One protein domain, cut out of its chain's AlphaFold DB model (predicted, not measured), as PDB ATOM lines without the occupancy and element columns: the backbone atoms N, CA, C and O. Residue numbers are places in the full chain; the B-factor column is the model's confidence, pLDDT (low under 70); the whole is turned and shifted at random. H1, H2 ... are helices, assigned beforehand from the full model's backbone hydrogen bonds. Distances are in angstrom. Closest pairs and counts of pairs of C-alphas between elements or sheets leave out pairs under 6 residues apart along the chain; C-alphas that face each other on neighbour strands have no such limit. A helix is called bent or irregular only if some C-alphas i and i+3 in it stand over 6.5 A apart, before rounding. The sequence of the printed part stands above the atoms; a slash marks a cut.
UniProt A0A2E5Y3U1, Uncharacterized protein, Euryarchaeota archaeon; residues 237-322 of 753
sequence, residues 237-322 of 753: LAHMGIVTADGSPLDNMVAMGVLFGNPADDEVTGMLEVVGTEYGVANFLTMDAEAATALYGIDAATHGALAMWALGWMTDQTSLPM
ATOM      1  N   LEU A 237      28.872  51.966 -34.798       97.25
ATOM      2  CA  LEU A 237      27.702  51.496 -34.047       97.25
ATOM      3  C   LEU A 237      27.912  51.604 -32.528       97.25
ATOM      4  O   LEU A 237      27.026  52.072 -31.810       97.25
ATOM      5  N   ALA A 238      29.104  51.263 -32.031       96.00
ATOM      6  CA  ALA A 238      29.417  51.360 -30.606       96.00
ATOM      7  C   ALA A 238      29.366  52.807 -30.080       96.00
ATOM      8  O   ALA A 238      28.882  53.036 -28.970       96.00
ATOM      9  N   HIS A 239      29.798  53.799 -30.868       94.38
ATOM     10  CA  HIS A 239      29.656  55.221 -30.519       94.38
ATOM     11  C   HIS A 239      28.193  55.674 -30.410       94.38
ATOM     12  O   HIS A 239      27.898  56.604 -29.660       94.38
ATOM     13  N   MET A 240      27.277  54.992 -31.098       94.88
ATOM     14  CA  MET A 240      25.830  55.209 -31.001       94.88
ATOM     15  C   MET A 240      25.182  54.386 -29.875       94.88
ATOM     16  O   MET A 240      23.967  54.420 -29.693       94.88
ATOM     17  N   GLY A 241      25.982  53.643 -29.102       94.50
ATOM     18  CA  GLY A 241      25.507  52.774 -28.027       94.50
ATOM     19  C   GLY A 241      24.949  51.431 -28.500       94.50
ATOM     20  O   GLY A 241      24.372  50.702 -27.695       94.50
ATOM     21  N   ILE A 242      25.127  51.083 -29.777       97.19
ATOM     22  CA  ILE A 242      24.726  49.792 -30.339       97.19
ATOM     23  C   ILE A 242      25.878  48.810 -30.115       97.19
ATOM     24  O   ILE A 242      26.886  48.808 -30.821       97.19
ATOM     25  N   VAL A 243      25.729  48.002 -29.071       96.50
ATOM     26  CA  VAL A 243      26.707  47.024 -28.584       96.50
ATOM     27  C   VAL A 243      26.015  45.689 -28.321       96.50
ATOM     28  O   VAL A 243      24.789  45.627 -28.214       96.50
ATOM     29  N   THR A 244      26.797  44.623 -28.189       95.88
ATOM     30  CA  THR A 244      26.300  43.298 -27.806       95.88
ATOM     31  C   THR A 244      25.706  43.296 -26.398       95.88
ATOM     32  O   THR A 244      25.948  44.198 -25.590       95.88
ATOM     33  N   ALA A 245      24.972  42.236 -26.043       93.06
ATOM     34  CA  ALA A 245      24.367  42.100 -24.711       93.06
ATOM     35  C   ALA A 245      25.360  42.187 -23.527       93.06
ATOM     36  O   ALA A 245      24.951  42.503 -22.407       93.06
ATOM     37  N   ASP A 246      26.647  41.899 -23.742       93.25
ATOM     38  CA  ASP A 246      27.705  42.040 -22.731       93.25
ATOM     39  C   ASP A 246      28.389  43.422 -22.727       93.25
ATOM     40  O   ASP A 246      29.279  43.667 -21.908       93.25
ATOM     41  N   GLY A 247      27.940  44.335 -23.591       92.31
ATOM     42  CA  GLY A 247      28.434  45.702 -23.720       92.31
ATOM     43  C   GLY A 247      29.677  45.847 -24.599       92.31
ATOM     44  O   GLY A 247      30.287  46.918 -24.586       92.31
ATOM     45  N   SER A 248      30.087  44.801 -25.322       95.31
ATOM     46  CA  SER A 248      31.219  44.878 -26.249       95.31
ATOM     47  C   SER A 248      30.800  45.351 -27.655       95.31
ATOM     48  O   SER A 248      29.642  45.202 -28.048       95.31
ATOM     49  N   PRO A 249      31.707  45.973 -28.433       95.81
ATOM     50  CA  PRO A 249      31.424  46.300 -29.829       95.81
ATOM     51  C   PRO A 249      31.116  45.042 -30.649       95.81
ATOM     52  O   PRO A 249      31.695  43.981 -30.402       95.81
ATOM     53  N   LEU A 250      30.238  45.164 -31.648       96.19
ATOM     54  CA  LEU A 250      29.948  44.074 -32.586       96.19
ATOM     55  C   LEU A 250      31.223  43.665 -33.338       96.19
ATOM     56  O   LEU A 250      32.105  44.486 -33.571       96.19
ATOM     57  N   ASP A 251      31.323  42.417 -33.787       95.38
ATOM     58  CA  ASP A 251      32.370  42.069 -34.750       95.38
ATOM     59  C   ASP A 251      32.165  42.867 -36.051       95.38
ATOM     60  O   ASP A 251      31.038  42.983 -36.534       95.38
ATOM     61  N   ASN A 252      33.232  43.430 -36.625       93.50
ATOM     62  CA  ASN A 252      33.099  44.303 -37.794       93.50
ATOM     63  C   ASN A 252      32.516  43.575 -39.016       93.50
ATOM     64  O   ASN A 252      31.750  44.166 -39.767       93.50
ATOM     65  N   MET A 253      32.823  42.289 -39.209       92.69
ATOM     66  CA  MET A 253      32.245  41.512 -40.311       92.69
ATOM     67  C   MET A 253      30.742  41.300 -40.100       92.69
ATOM     68  O   MET A 253      29.976  41.383 -41.057       92.69
ATOM     69  N   VAL A 254      30.315  41.082 -38.852       95.56
ATOM     70  CA  VAL A 254      28.891  41.001 -38.489       95.56
ATOM     71  C   VAL A 254      28.198  42.345 -38.706       95.56
ATOM     72  O   VAL A 254      27.147  42.388 -39.337       95.56
ATOM     73  N   ALA A 255      28.798  43.448 -38.251       96.06
ATOM     74  CA  ALA A 255      28.257  44.791 -38.446       96.06
ATOM     75  C   ALA A 255      28.110  45.139 -39.940       96.06
ATOM     76  O   ALA A 255      27.060  45.615 -40.359       96.06
ATOM     77  N   MET A 256      29.122  44.832 -40.758       94.56
ATOM     78  CA  MET A 256      29.054  45.005 -42.213       94.56
ATOM     79  C   MET A 256      27.959  44.142 -42.850       94.56
ATOM     80  O   MET A 256      27.228  44.640 -43.700       94.56
ATOM     81  N   GLY A 257      27.806  42.885 -42.417       94.50
ATOM     82  CA  GLY A 257      26.757  41.992 -42.915       94.50
ATOM     83  C   GLY A 257      25.341  42.467 -42.574       94.50
ATOM     84  O   GLY A 257      24.460  42.403 -43.418       94.50
ATOM     85  N   VAL A 258      25.124  43.007 -41.371       96.62
ATOM     86  CA  VAL A 258      23.830  43.601 -40.981       96.62
ATOM     87  C   VAL A 258      23.521  44.859 -41.796       96.62
ATOM     88  O   VAL A 258      22.380  45.077 -42.188       96.62
ATOM     89  N   LEU A 259      24.520  45.713 -42.032       97.00
ATOM     90  CA  LEU A 259      24.307  46.998 -42.700       97.00
ATOM     91  C   LEU A 259      24.138  46.857 -44.212       97.00
ATOM     92  O   LEU A 259      23.296  47.542 -44.779       97.00
ATOM     93  N   PHE A 260      24.909  45.987 -44.859       94.62
ATOM     94  CA  PHE A 260      24.991  45.927 -46.323       94.62
ATOM     95  C   PHE A 260      24.556  44.590 -46.922       94.62
ATOM     96  O   PHE A 260      24.581  44.449 -48.139       94.62
ATOM     97  N   GLY A 261      24.168  43.623 -46.087       92.62
ATOM     98  CA  GLY A 261      23.709  42.325 -46.554       92.62
ATOM     99  C   GLY A 261      24.839  41.498 -47.156       92.62
ATOM    100  O   GLY A 261      26.034  41.740 -46.930       92.62
ATOM    101  N   ASN A 262      24.457  40.481 -47.920       85.12
ATOM    102  CA  ASN A 262      25.388  39.633 -48.642       85.12
ATOM    103  C   ASN A 262      25.322  39.948 -50.146       85.12
ATOM    104  O   ASN A 262      24.387  39.541 -50.819       85.12
ATOM    105  N   PRO A 263      26.370  40.544 -50.739       76.44
ATOM    106  CA  PRO A 263      26.341  40.980 -52.138       76.44
ATOM    107  C   PRO A 263      26.311  39.826 -53.162       76.44
ATOM    108  O   PRO A 263      26.419  40.068 -54.365       76.44
ATOM    109  N   ALA A 264      26.291  38.570 -52.705       80.19
ATOM    110  CA  ALA A 264      26.265  37.377 -53.542       80.19
ATOM    111  C   ALA A 264      24.891  36.690 -53.602       80.19
ATOM    112  O   ALA A 264      24.780  35.682 -54.307       80.19
ATOM    113  N   ASP A 265      23.893  37.174 -52.860       81.19
ATOM    114  CA  ASP A 265      22.505  36.744 -53.015       81.19
ATOM    115  C   ASP A 265      21.655  37.825 -53.692       81.19
ATOM    116  O   ASP A 265      22.109  38.937 -53.947       81.19
ATOM    117  N   ASP A 266      20.452  37.421 -54.091       83.06
ATOM    118  CA  ASP A 266      19.459  38.300 -54.707       83.06
ATOM    119  C   ASP A 266      18.442  38.789 -53.644       83.06
ATOM    120  O   ASP A 266      17.334  39.189 -54.001       83.06
ATOM    121  N   GLU A 267      18.768  38.695 -52.343       88.12
ATOM    122  CA  GLU A 267      17.872  39.038 -51.229       88.12
ATOM    123  C   GLU A 267      18.304  40.347 -50.552       88.12
ATOM    124  O   GLU A 267      19.428  40.473 -50.078       88.12
ATOM    125  N   VAL A 268      17.376  41.302 -50.415       91.62
ATOM    126  CA  VAL A 268      17.646  42.578 -49.734       91.62
ATOM    127  C   VAL A 268      17.653  42.364 -48.219       91.62
ATOM    128  O   VAL A 268      16.617  42.430 -47.548       91.62
ATOM    129  N   THR A 269      18.833  42.081 -47.674       91.88
ATOM    130  CA  THR A 269      19.033  41.730 -46.262       91.88
ATOM    131  C   THR A 269      19.697  42.860 -45.478       91.88
ATOM    132  O   THR A 269      19.364  43.086 -44.314       91.88
ATOM    133  N   GLY A 270      20.582  43.643 -46.098       95.50
ATOM    134  CA  GLY A 270      21.268  44.736 -45.413       95.50
ATOM    135  C   GLY A 270      20.343  45.893 -45.046       95.50
ATOM    136  O   GLY A 270      19.581  46.363 -45.878       95.50
ATOM    137  N   MET A 271      20.448  46.450 -43.838       97.38
ATOM    138  CA  MET A 271      19.625  47.605 -43.432       97.38
ATOM    139  C   MET A 271      19.758  48.822 -44.372       97.38
ATOM    140  O   MET A 271      18.801  49.573 -44.549       97.38
ATOM    141  N   LEU A 272      20.932  49.039 -44.967       96.69
ATOM    142  CA  LEU A 272      21.212  50.125 -45.914       96.69
ATOM    143  C   LEU A 272      21.103  49.681 -47.378       96.69
ATOM    144  O   LEU A 272      21.409  50.458 -48.281       96.69
ATOM    145  N   GLU A 273      20.719  48.432 -47.615       94.94
ATOM    146  CA  GLU A 273      20.575  47.879 -48.950       94.94
ATOM    147  C   GLU A 273      19.287  48.389 -49.606       94.94
ATOM    148  O   GLU A 273      18.231  48.456 -48.971       94.94
ATOM    149  N   VAL A 274      19.387  48.778 -50.879       93.06
ATOM    150  CA  VAL A 274      18.270  49.309 -51.667       93.06
ATOM    151  C   VAL A 274      18.297  48.685 -53.057       93.06
ATOM    152  O   VAL A 274      19.286  48.818 -53.780       93.06
ATOM    153  N   VAL A 275      17.197  48.038 -53.445       89.19
ATOM    154  CA  VAL A 275      17.012  47.446 -54.777       89.19
ATOM    155  C   VAL A 275      15.643  47.854 -55.318       89.19
ATOM    156  O   VAL A 275      14.602  47.361 -54.891       89.19
ATOM    157  N   GLY A 276      15.630  48.778 -56.282       85.62
ATOM    158  CA  GLY A 276      14.382  49.338 -56.807       85.62
ATOM    159  C   GLY A 276      13.595  50.060 -55.710       85.62
ATOM    160  O   GLY A 276      14.082  51.031 -55.141       85.62
ATOM    161  N   THR A 277      12.383  49.584 -55.418       83.44
ATOM    162  CA  THR A 277      11.522  50.105 -54.341       83.44
ATOM    163  C   THR A 277      11.633  49.305 -53.040       83.44
ATOM    164  O   THR A 277      10.905  49.588 -52.091       83.44
ATOM    165  N   GLU A 278      12.494  48.286 -52.989       90.56
ATOM    166  CA  GLU A 278      12.732  47.476 -51.797       90.56
ATOM    167  C   GLU A 278      13.896  48.053 -50.983       90.56
ATOM    168  O   GLU A 278      14.977  48.320 -51.512       90.56
ATOM    169  N   TYR A 279      13.660  48.238 -49.684       95.75
ATOM    170  CA  TYR A 279      14.610  48.823 -48.743       95.75
ATOM    171  C   TYR A 279      14.841  47.852 -47.591       95.75
ATOM    172  O   TYR A 279      13.909  47.513 -46.854       95.75
ATOM    173  N   GLY A 280      16.090  47.453 -47.375       95.94
ATOM    174  CA  GLY A 280      16.404  46.433 -46.383       95.94
ATOM    175  C   GLY A 280      16.156  46.869 -44.940       95.94
ATOM    176  O   GLY A 280      15.900  46.022 -44.090       95.94
ATOM    177  N   VAL A 281      16.096  48.176 -44.642       97.25
ATOM    178  CA  VAL A 281      15.642  48.653 -43.321       97.25
ATOM    179  C   VAL A 281      14.194  48.241 -43.035       97.25
ATOM    180  O   VAL A 281      13.887  47.862 -41.907       97.25
ATOM    181  N   ALA A 282      13.303  48.261 -44.034       96.19
ATOM    182  CA  ALA A 282      11.922  47.817 -43.855       96.19
ATOM    183  C   ALA A 282      11.872  46.301 -43.621       96.19
ATOM    184  O   ALA A 282      11.221  45.850 -42.677       96.19
ATOM    185  N   ASN A 283      12.642  45.530 -44.397       95.31
ATOM    186  CA  ASN A 283      12.775  44.083 -44.212       95.31
ATOM    187  C   ASN A 283      13.290  43.749 -42.803       95.31
ATOM    188  O   ASN A 283      12.678  42.950 -42.092       95.31
ATOM    189  N   PHE A 284      14.350  44.428 -42.354       96.75
ATOM    190  CA  PHE A 284      14.925  44.257 -41.020       96.75
ATOM    191  C   PHE A 284      13.915  44.558 -39.906       96.75
ATOM    192  O   PHE A 284      13.831  43.809 -38.939       96.75
ATOM    193  N   LEU A 285      13.103  45.613 -40.035       96.38
ATOM    194  CA  LEU A 285      12.108  45.978 -39.018       96.38
ATOM    195  C   LEU A 285      10.952  44.977 -38.884       96.38
ATOM    196  O   LEU A 285      10.320  44.916 -37.828       96.38
ATOM    197  N   THR A 286      10.677  44.190 -39.926       95.00
ATOM    198  CA  THR A 286       9.690  43.096 -39.873       95.00
ATOM    199  C   THR A 286      10.284  41.768 -39.397       95.00
ATOM    200  O   THR A 286       9.540  40.838 -39.082       95.00
ATOM    201  N   MET A 287      11.614  41.677 -39.317       94.94
ATOM    202  CA  MET A 287      12.335  40.484 -38.896       94.94
ATOM    203  C   MET A 287      12.209  40.276 -37.384       94.94
ATOM    204  O   MET A 287      12.352  41.202 -36.584       94.94
ATOM    205  N   ASP A 288      11.953  39.037 -36.962       95.69
ATOM    206  CA  ASP A 288      12.022  38.691 -35.546       95.69
ATOM    207  C   ASP A 288      13.469  38.417 -35.095       95.69
ATOM    208  O   ASP A 288      14.390  38.201 -35.887       95.69
ATOM    209  N   ALA A 289      13.684  38.417 -33.779       95.25
ATOM    210  CA  ALA A 289      15.020  38.226 -33.221       95.25
ATOM    211  C   ALA A 289      15.611  36.833 -33.522       95.25
ATOM    212  O   ALA A 289      16.837  36.691 -33.549       95.25
ATOM    213  N   GLU A 290      14.780  35.804 -33.728       96.50
ATOM    214  CA  GLU A 290      15.249  34.446 -34.030       96.50
ATOM    215  C   GLU A 290      15.803  34.381 -35.457       96.50
ATOM    216  O   GLU A 290      16.909  33.873 -35.664       96.50
ATOM    217  N   ALA A 291      15.087  34.971 -36.416       94.94
ATOM    218  CA  ALA A 291      15.516  35.130 -37.797       94.94
ATOM    219  C   ALA A 291      16.787  35.985 -37.897       94.94
ATOM    220  O   ALA A 291      17.755  35.563 -38.530       94.94
ATOM    221  N   ALA A 292      16.850  37.118 -37.188       94.56
ATOM    222  CA  ALA A 292      18.038  37.971 -37.169       94.56
ATOM    223  C   ALA A 292      19.265  37.263 -36.570       94.56
ATOM    224  O   ALA A 292      20.381  37.399 -37.075       94.56
ATOM    225  N   THR A 293      19.067  36.450 -35.523       95.12
ATOM    226  CA  THR A 293      20.140  35.623 -34.949       95.12
ATOM    227  C   THR A 293      20.627  34.585 -35.958       95.12
ATOM    228  O   THR A 293      21.830  34.366 -36.088       95.12
ATOM    229  N   ALA A 294      19.706  33.931 -36.671       94.56
ATOM    230  CA  ALA A 294      20.049  32.913 -37.657       94.56
ATOM    231  C   ALA A 294      20.794  33.495 -38.867       94.56
ATOM    232  O   ALA A 294      21.718  32.853 -39.368       94.56
ATOM    233  N   LEU A 295      20.404  34.693 -39.308       93.25
ATOM    234  CA  LEU A 295      20.950  35.343 -40.495       93.25
ATOM    235  C   LEU A 295      22.272  36.071 -40.212       93.25
ATOM    236  O   LEU A 295      23.264  35.830 -40.894       93.25
ATOM    237  N   TYR A 296      22.310  36.912 -39.176       93.94
ATOM    238  CA  TYR A 296      23.455  37.787 -38.893       93.94
ATOM    239  C   TYR A 296      24.344  37.302 -37.745       93.94
ATOM    240  O   TYR A 296      25.459  37.793 -37.576       93.94
ATOM    241  N   GLY A 297      23.869  36.368 -36.917       94.00
ATOM    242  CA  GLY A 297      24.587  35.943 -35.712       94.00
ATOM    243  C   GLY A 297      24.570  36.969 -34.573       94.00
ATOM    244  O   GLY A 297      25.397  36.872 -33.665       94.00
ATOM    245  N   ILE A 298      23.653  37.942 -34.607       96.19
ATOM    246  CA  ILE A 298      23.480  38.947 -33.547       96.19
ATOM    247  C   ILE A 298      22.546  38.446 -32.445       96.19
ATOM    248  O   ILE A 298      21.634  37.665 -32.697       96.19
ATOM    249  N   ASP A 299      22.756  38.903 -31.210       95.69
ATOM    250  CA  ASP A 299      21.850  38.591 -30.105       95.69
ATOM    251  C   ASP A 299      20.579  39.464 -30.127       95.69
ATOM    252  O   ASP A 299      20.530  40.523 -30.754       95.69
ATOM    253  N   ALA A 300      19.541  39.037 -29.402       96.12
ATOM    254  CA  ALA A 300      18.249  39.722 -29.380       96.12
ATOM    255  C   ALA A 300      18.308  41.170 -28.845       96.12
ATOM    256  O   ALA A 300      17.493  41.995 -29.257       96.12
ATOM    257  N   ALA A 301      19.245  41.495 -27.943       95.94
ATOM    258  CA  ALA A 301      19.413  42.863 -27.452       95.94
ATOM    259  C   ALA A 301      20.043  43.751 -28.533       95.94
ATOM    260  O   ALA A 301      19.565  44.862 -28.756       95.94
ATOM    261  N   THR A 302      21.036  43.226 -29.254       97.19
ATOM    262  CA  THR A 302      21.640  43.892 -30.419       97.19
ATOM    263  C   THR A 302      20.614  44.136 -31.526       97.19
ATOM    264  O   THR A 302      20.496  45.258 -32.016       97.19
ATOM    265  N   HIS A 303      19.820  43.117 -31.877       97.69
ATOM    266  CA  HIS A 303      18.720  43.250 -32.840       97.69
ATOM    267  C   HIS A 303      17.739  44.356 -32.425       97.69
ATOM    268  O   HIS A 303      17.419  45.239 -33.217       97.69
ATOM    269  N   GLY A 304      17.319  44.360 -31.154       97.31
ATOM    270  CA  GLY A 304      16.441  45.397 -30.616       97.31
ATOM    271  C   GLY A 304      17.050  46.802 -30.672       97.31
ATOM    272  O   GLY A 304      16.337  47.753 -30.980       97.31
ATOM    273  N   ALA A 305      18.352  46.952 -30.413       97.69
ATOM    274  CA  ALA A 305      19.039  48.244 -30.486       97.69
ATOM    275  C   ALA A 305      19.095  48.796 -31.921       97.69
ATOM    276  O   ALA A 305      18.774  49.964 -32.136       97.69
ATOM    277  N   LEU A 306      19.424  47.949 -32.902       98.25
ATOM    278  CA  LEU A 306      19.410  48.303 -34.328       98.25
ATOM    279  C   LEU A 306      17.999  48.669 -34.810       98.25
ATOM    280  O   LEU A 306      17.816  49.683 -35.481       98.25
ATOM    281  N   ALA A 307      16.990  47.890 -34.409       97.75
ATOM    282  CA  ALA A 307      15.598  48.176 -34.742       97.75
ATOM    283  C   ALA A 307      15.129  49.500 -34.119       97.75
ATOM    284  O   ALA A 307      14.488  50.298 -34.794       97.75
ATOM    285  N   MET A 308      15.479  49.783 -32.858       97.81
ATOM    286  CA  MET A 308      15.143  51.062 -32.214       97.81
ATOM    287  C   MET A 308      15.829  52.255 -32.879       97.81
ATOM    288  O   MET A 308      15.223  53.318 -32.967       97.81
ATOM    289  N   TRP A 309      17.059  52.088 -33.362       97.81
ATOM    290  CA  TRP A 309      17.753  53.128 -34.116       97.81
ATOM    291  C   TRP A 309      17.012  53.472 -35.418       97.81
ATOM    292  O   TRP A 309      16.682  54.637 -35.645       97.81
ATOM    293  N   ALA A 310      16.642  52.465 -36.214       98.12
ATOM    294  CA  ALA A 310      15.838  52.656 -37.424       98.12
ATOM    295  C   ALA A 310      14.435  53.220 -37.132       98.12
ATOM    296  O   ALA A 310      13.991  54.169 -37.781       98.12
ATOM    297  N   LEU A 311      13.745  52.691 -36.115       97.75
ATOM    298  CA  LEU A 311      12.428  53.182 -35.699       97.75
ATOM    299  C   LEU A 311      12.479  54.611 -35.165       97.75
ATOM    300  O   LEU A 311      11.501  55.339 -35.322       97.75
ATOM    301  N   GLY A 312      13.588  55.025 -34.550       97.81
ATOM    302  CA  GLY A 312      13.776  56.388 -34.067       97.81
ATOM    303  C   GLY A 312      13.570  57.405 -35.188       97.81
ATOM    304  O   GLY A 312      12.764  58.324 -35.046       97.81
ATOM    305  N   TRP A 313      14.215  57.172 -36.329       97.94
ATOM    306  CA  TRP A 313      14.041  57.960 -37.548       97.94
ATOM    307  C   TRP A 313      12.658  57.774 -38.182       97.94
ATOM    308  O   TRP A 313      11.964  58.752 -38.452       97.94
ATOM    309  N   MET A 314      12.212  56.526 -38.358       96.62
ATOM    310  CA  MET A 314      10.953  56.215 -39.047       96.62
ATOM    311  C   MET A 314       9.699  56.704 -38.302       96.62
ATOM    312  O   MET A 314       8.658  56.939 -38.915       96.62
ATOM    313  N   THR A 315       9.760  56.855 -36.977       96.19
ATOM    314  CA  THR A 315       8.619  57.255 -36.129       96.19
ATOM    315  C   THR A 315       8.739  58.672 -35.572       96.19
ATOM    316  O   THR A 315       8.059  59.010 -34.605       96.19
ATOM    317  N   ASP A 316       9.584  59.505 -36.188       97.50
ATOM    318  CA  ASP A 316       9.789  60.917 -35.839       97.50
ATOM    319  C   ASP A 316      10.329  61.163 -34.416       97.50
ATOM    320  O   ASP A 316      10.287  62.288 -33.918       97.50
ATOM    321  N   GLN A 317      10.855  60.134 -33.741       97.19
ATOM    322  CA  GLN A 317      11.532  60.303 -32.447       97.19
ATOM    323  C   GLN A 317      12.911  60.945 -32.610       97.19
ATOM    324  O   GLN A 317      13.419  61.569 -31.682       97.19
ATOM    325  N   THR A 318      13.520  60.755 -33.779       95.69
ATOM    326  CA  THR A 318      14.764  61.388 -34.210       95.69
ATOM    327  C   THR A 318      14.466  62.290 -35.400       95.69
ATOM    328  O   THR A 318      13.637  61.964 -36.252       95.69
ATOM    329  N   SER A 319      15.133  63.438 -35.444       95.62
ATOM    330  CA  SER A 319      15.013  64.424 -36.508       95.62
ATOM    331  C   SER A 319      16.393  64.877 -36.964       95.62
ATOM    332  O   SER A 319      17.356  64.853 -36.198       95.62
ATOM    333  N   LEU A 320      16.486  65.289 -38.227       95.56
ATOM    334  CA  LEU A 320      17.690  65.865 -38.805       95.56
ATOM    335  C   LEU A 320      17.694  67.374 -38.533       95.56
ATOM    336  O   LEU A 320      16.812  68.066 -39.048       95.56
ATOM    337  N   PRO A 321      18.685  67.916 -37.806       93.44
ATOM    338  CA  PRO A 321      18.839  69.358 -37.667       93.44
ATOM    339  C   PRO A 321      19.230  69.963 -39.017       93.44
ATOM    340  O   PRO A 321      20.364  69.813 -39.478       93.44
ATOM    341  N   MET A 322      18.302  70.673 -39.659       92.44
ATOM    342  CA  MET A 322      18.477  71.199 -41.019       92.44
ATOM    343  C   MET A 322      19.588  72.243 -41.117       92.44
ATOM    344  O   MET A 322      20.096  72.499 -42.208       92.44
TER     345      MET A 322
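What this domain is: This is residues 237 to 322 of the 753 residues of an uncharacterized protein of Euryarchaeota archaeon (UniProt A0A2E5Y3U1). Three short helices and one longer helix are set crosswise to one another: H3 meets H4 near the beginning of H4, H2 crosses H4 farther along, and H1 meets H3 and is near H2 but stays clear of H4. Two looped-out turns between H1 and H2, around residues 265 and 276, reach away from H4, while a long unnamed stretch, residues 237 to 251, comes before H1 and residues 315 to 322 form a tail after H4. The printed part has 86 residues with four named helices, in the order H1, H2, H3, H4, and no named strand; the class is all helix, though the named helices hold 39 of the 86 residues, under half. The whole is compact, with a radius of gyration of the C-alphas of 12.8 A, and its C-alphas span 34 by 31 by 21 A.

Where its parts are: The printed part begins at Leu 237, with its C-alpha at (27.702, 51.496, -34.047), and residues 237 to 251 hold no named element. H1 follows with residues 252 to 260, its first C-alpha at (33.099, 44.303, -37.794), and measures 11.9 A from first to last C-alpha. Residues 261 to 279 again hold no named element; within them residues 274 to 275 pair with residues 278 to 279 as antiparallel strands do, in stretches too short to be named. H2 is residues 280 to 286, 9.9 A from first to last C-alpha. H3 is residues 289 to 296, 10.2 A long by the same measure. H4 is residues 300 to 314, the longest helix with 15 residues and 20.5 A; it runs from C-alpha 300 at (18.249, 39.722, -29.380) to C-alpha 314 at (10.953, 56.215, -39.047). No helix is bent or irregular.

How they stand to each other: H1 and H3 only just touch, with 3 pairs of C-alphas within 8 A; their closest C-alphas are those of Val 258 and Tyr 296, 6.2 A apart, and their lines are about perpendicular at 73 degrees. H1 and H2 are near each other, with no pair of C-alphas within 8 A but 7 pairs within 10 A. H1 and H4 are apart. H2 and H3 are apart, but only just, with their closest C-alphas 8.0 A from each other. H2 touches H4 at a steep tilt of 66 degrees, opposite ways; the closest C-alphas are those of Leu 285 and Ala 307, 5.9 A apart, and H4 touches H2 with residues 307 to 311 alone. H3 touches H4 with 7 pairs of C-alphas within 8 A, the closest being those of Ala 289 and Ala 300, 5.2 A apart. The lines of H3 and H4 are about perpendicular at 86 degrees, and H4 touches H3 with residues 300 to 304 alone. The helix packing is mostly crossed: of these three touching pairs, 0 are at a shallow tilt. In H1, H2 and H3 every O i to N i+4 pair is within hydrogen-bond range; in H4 10 of 11 are.

The domain as a whole: The two C-alphas farthest apart are those of Ala 294 and Met 322, 38.5 A from each other, and the first and last printed C-alphas, of Leu 237 and Met 322, are 22.8 A apart. The printed part has no cut. The link from H1 to H2, 19 residues, is long; its C-alphas lie 5 to 19 A from the mean of the C-alphas. The links from H2 to H3, 2 residues, and from H3 to H4, 3 residues, are tight. The C-alphas of residues 237 to 251 lie 10 to 18 A from the mean. The mean pLDDT of the printed part is 94.3, and no printed residue is under 70.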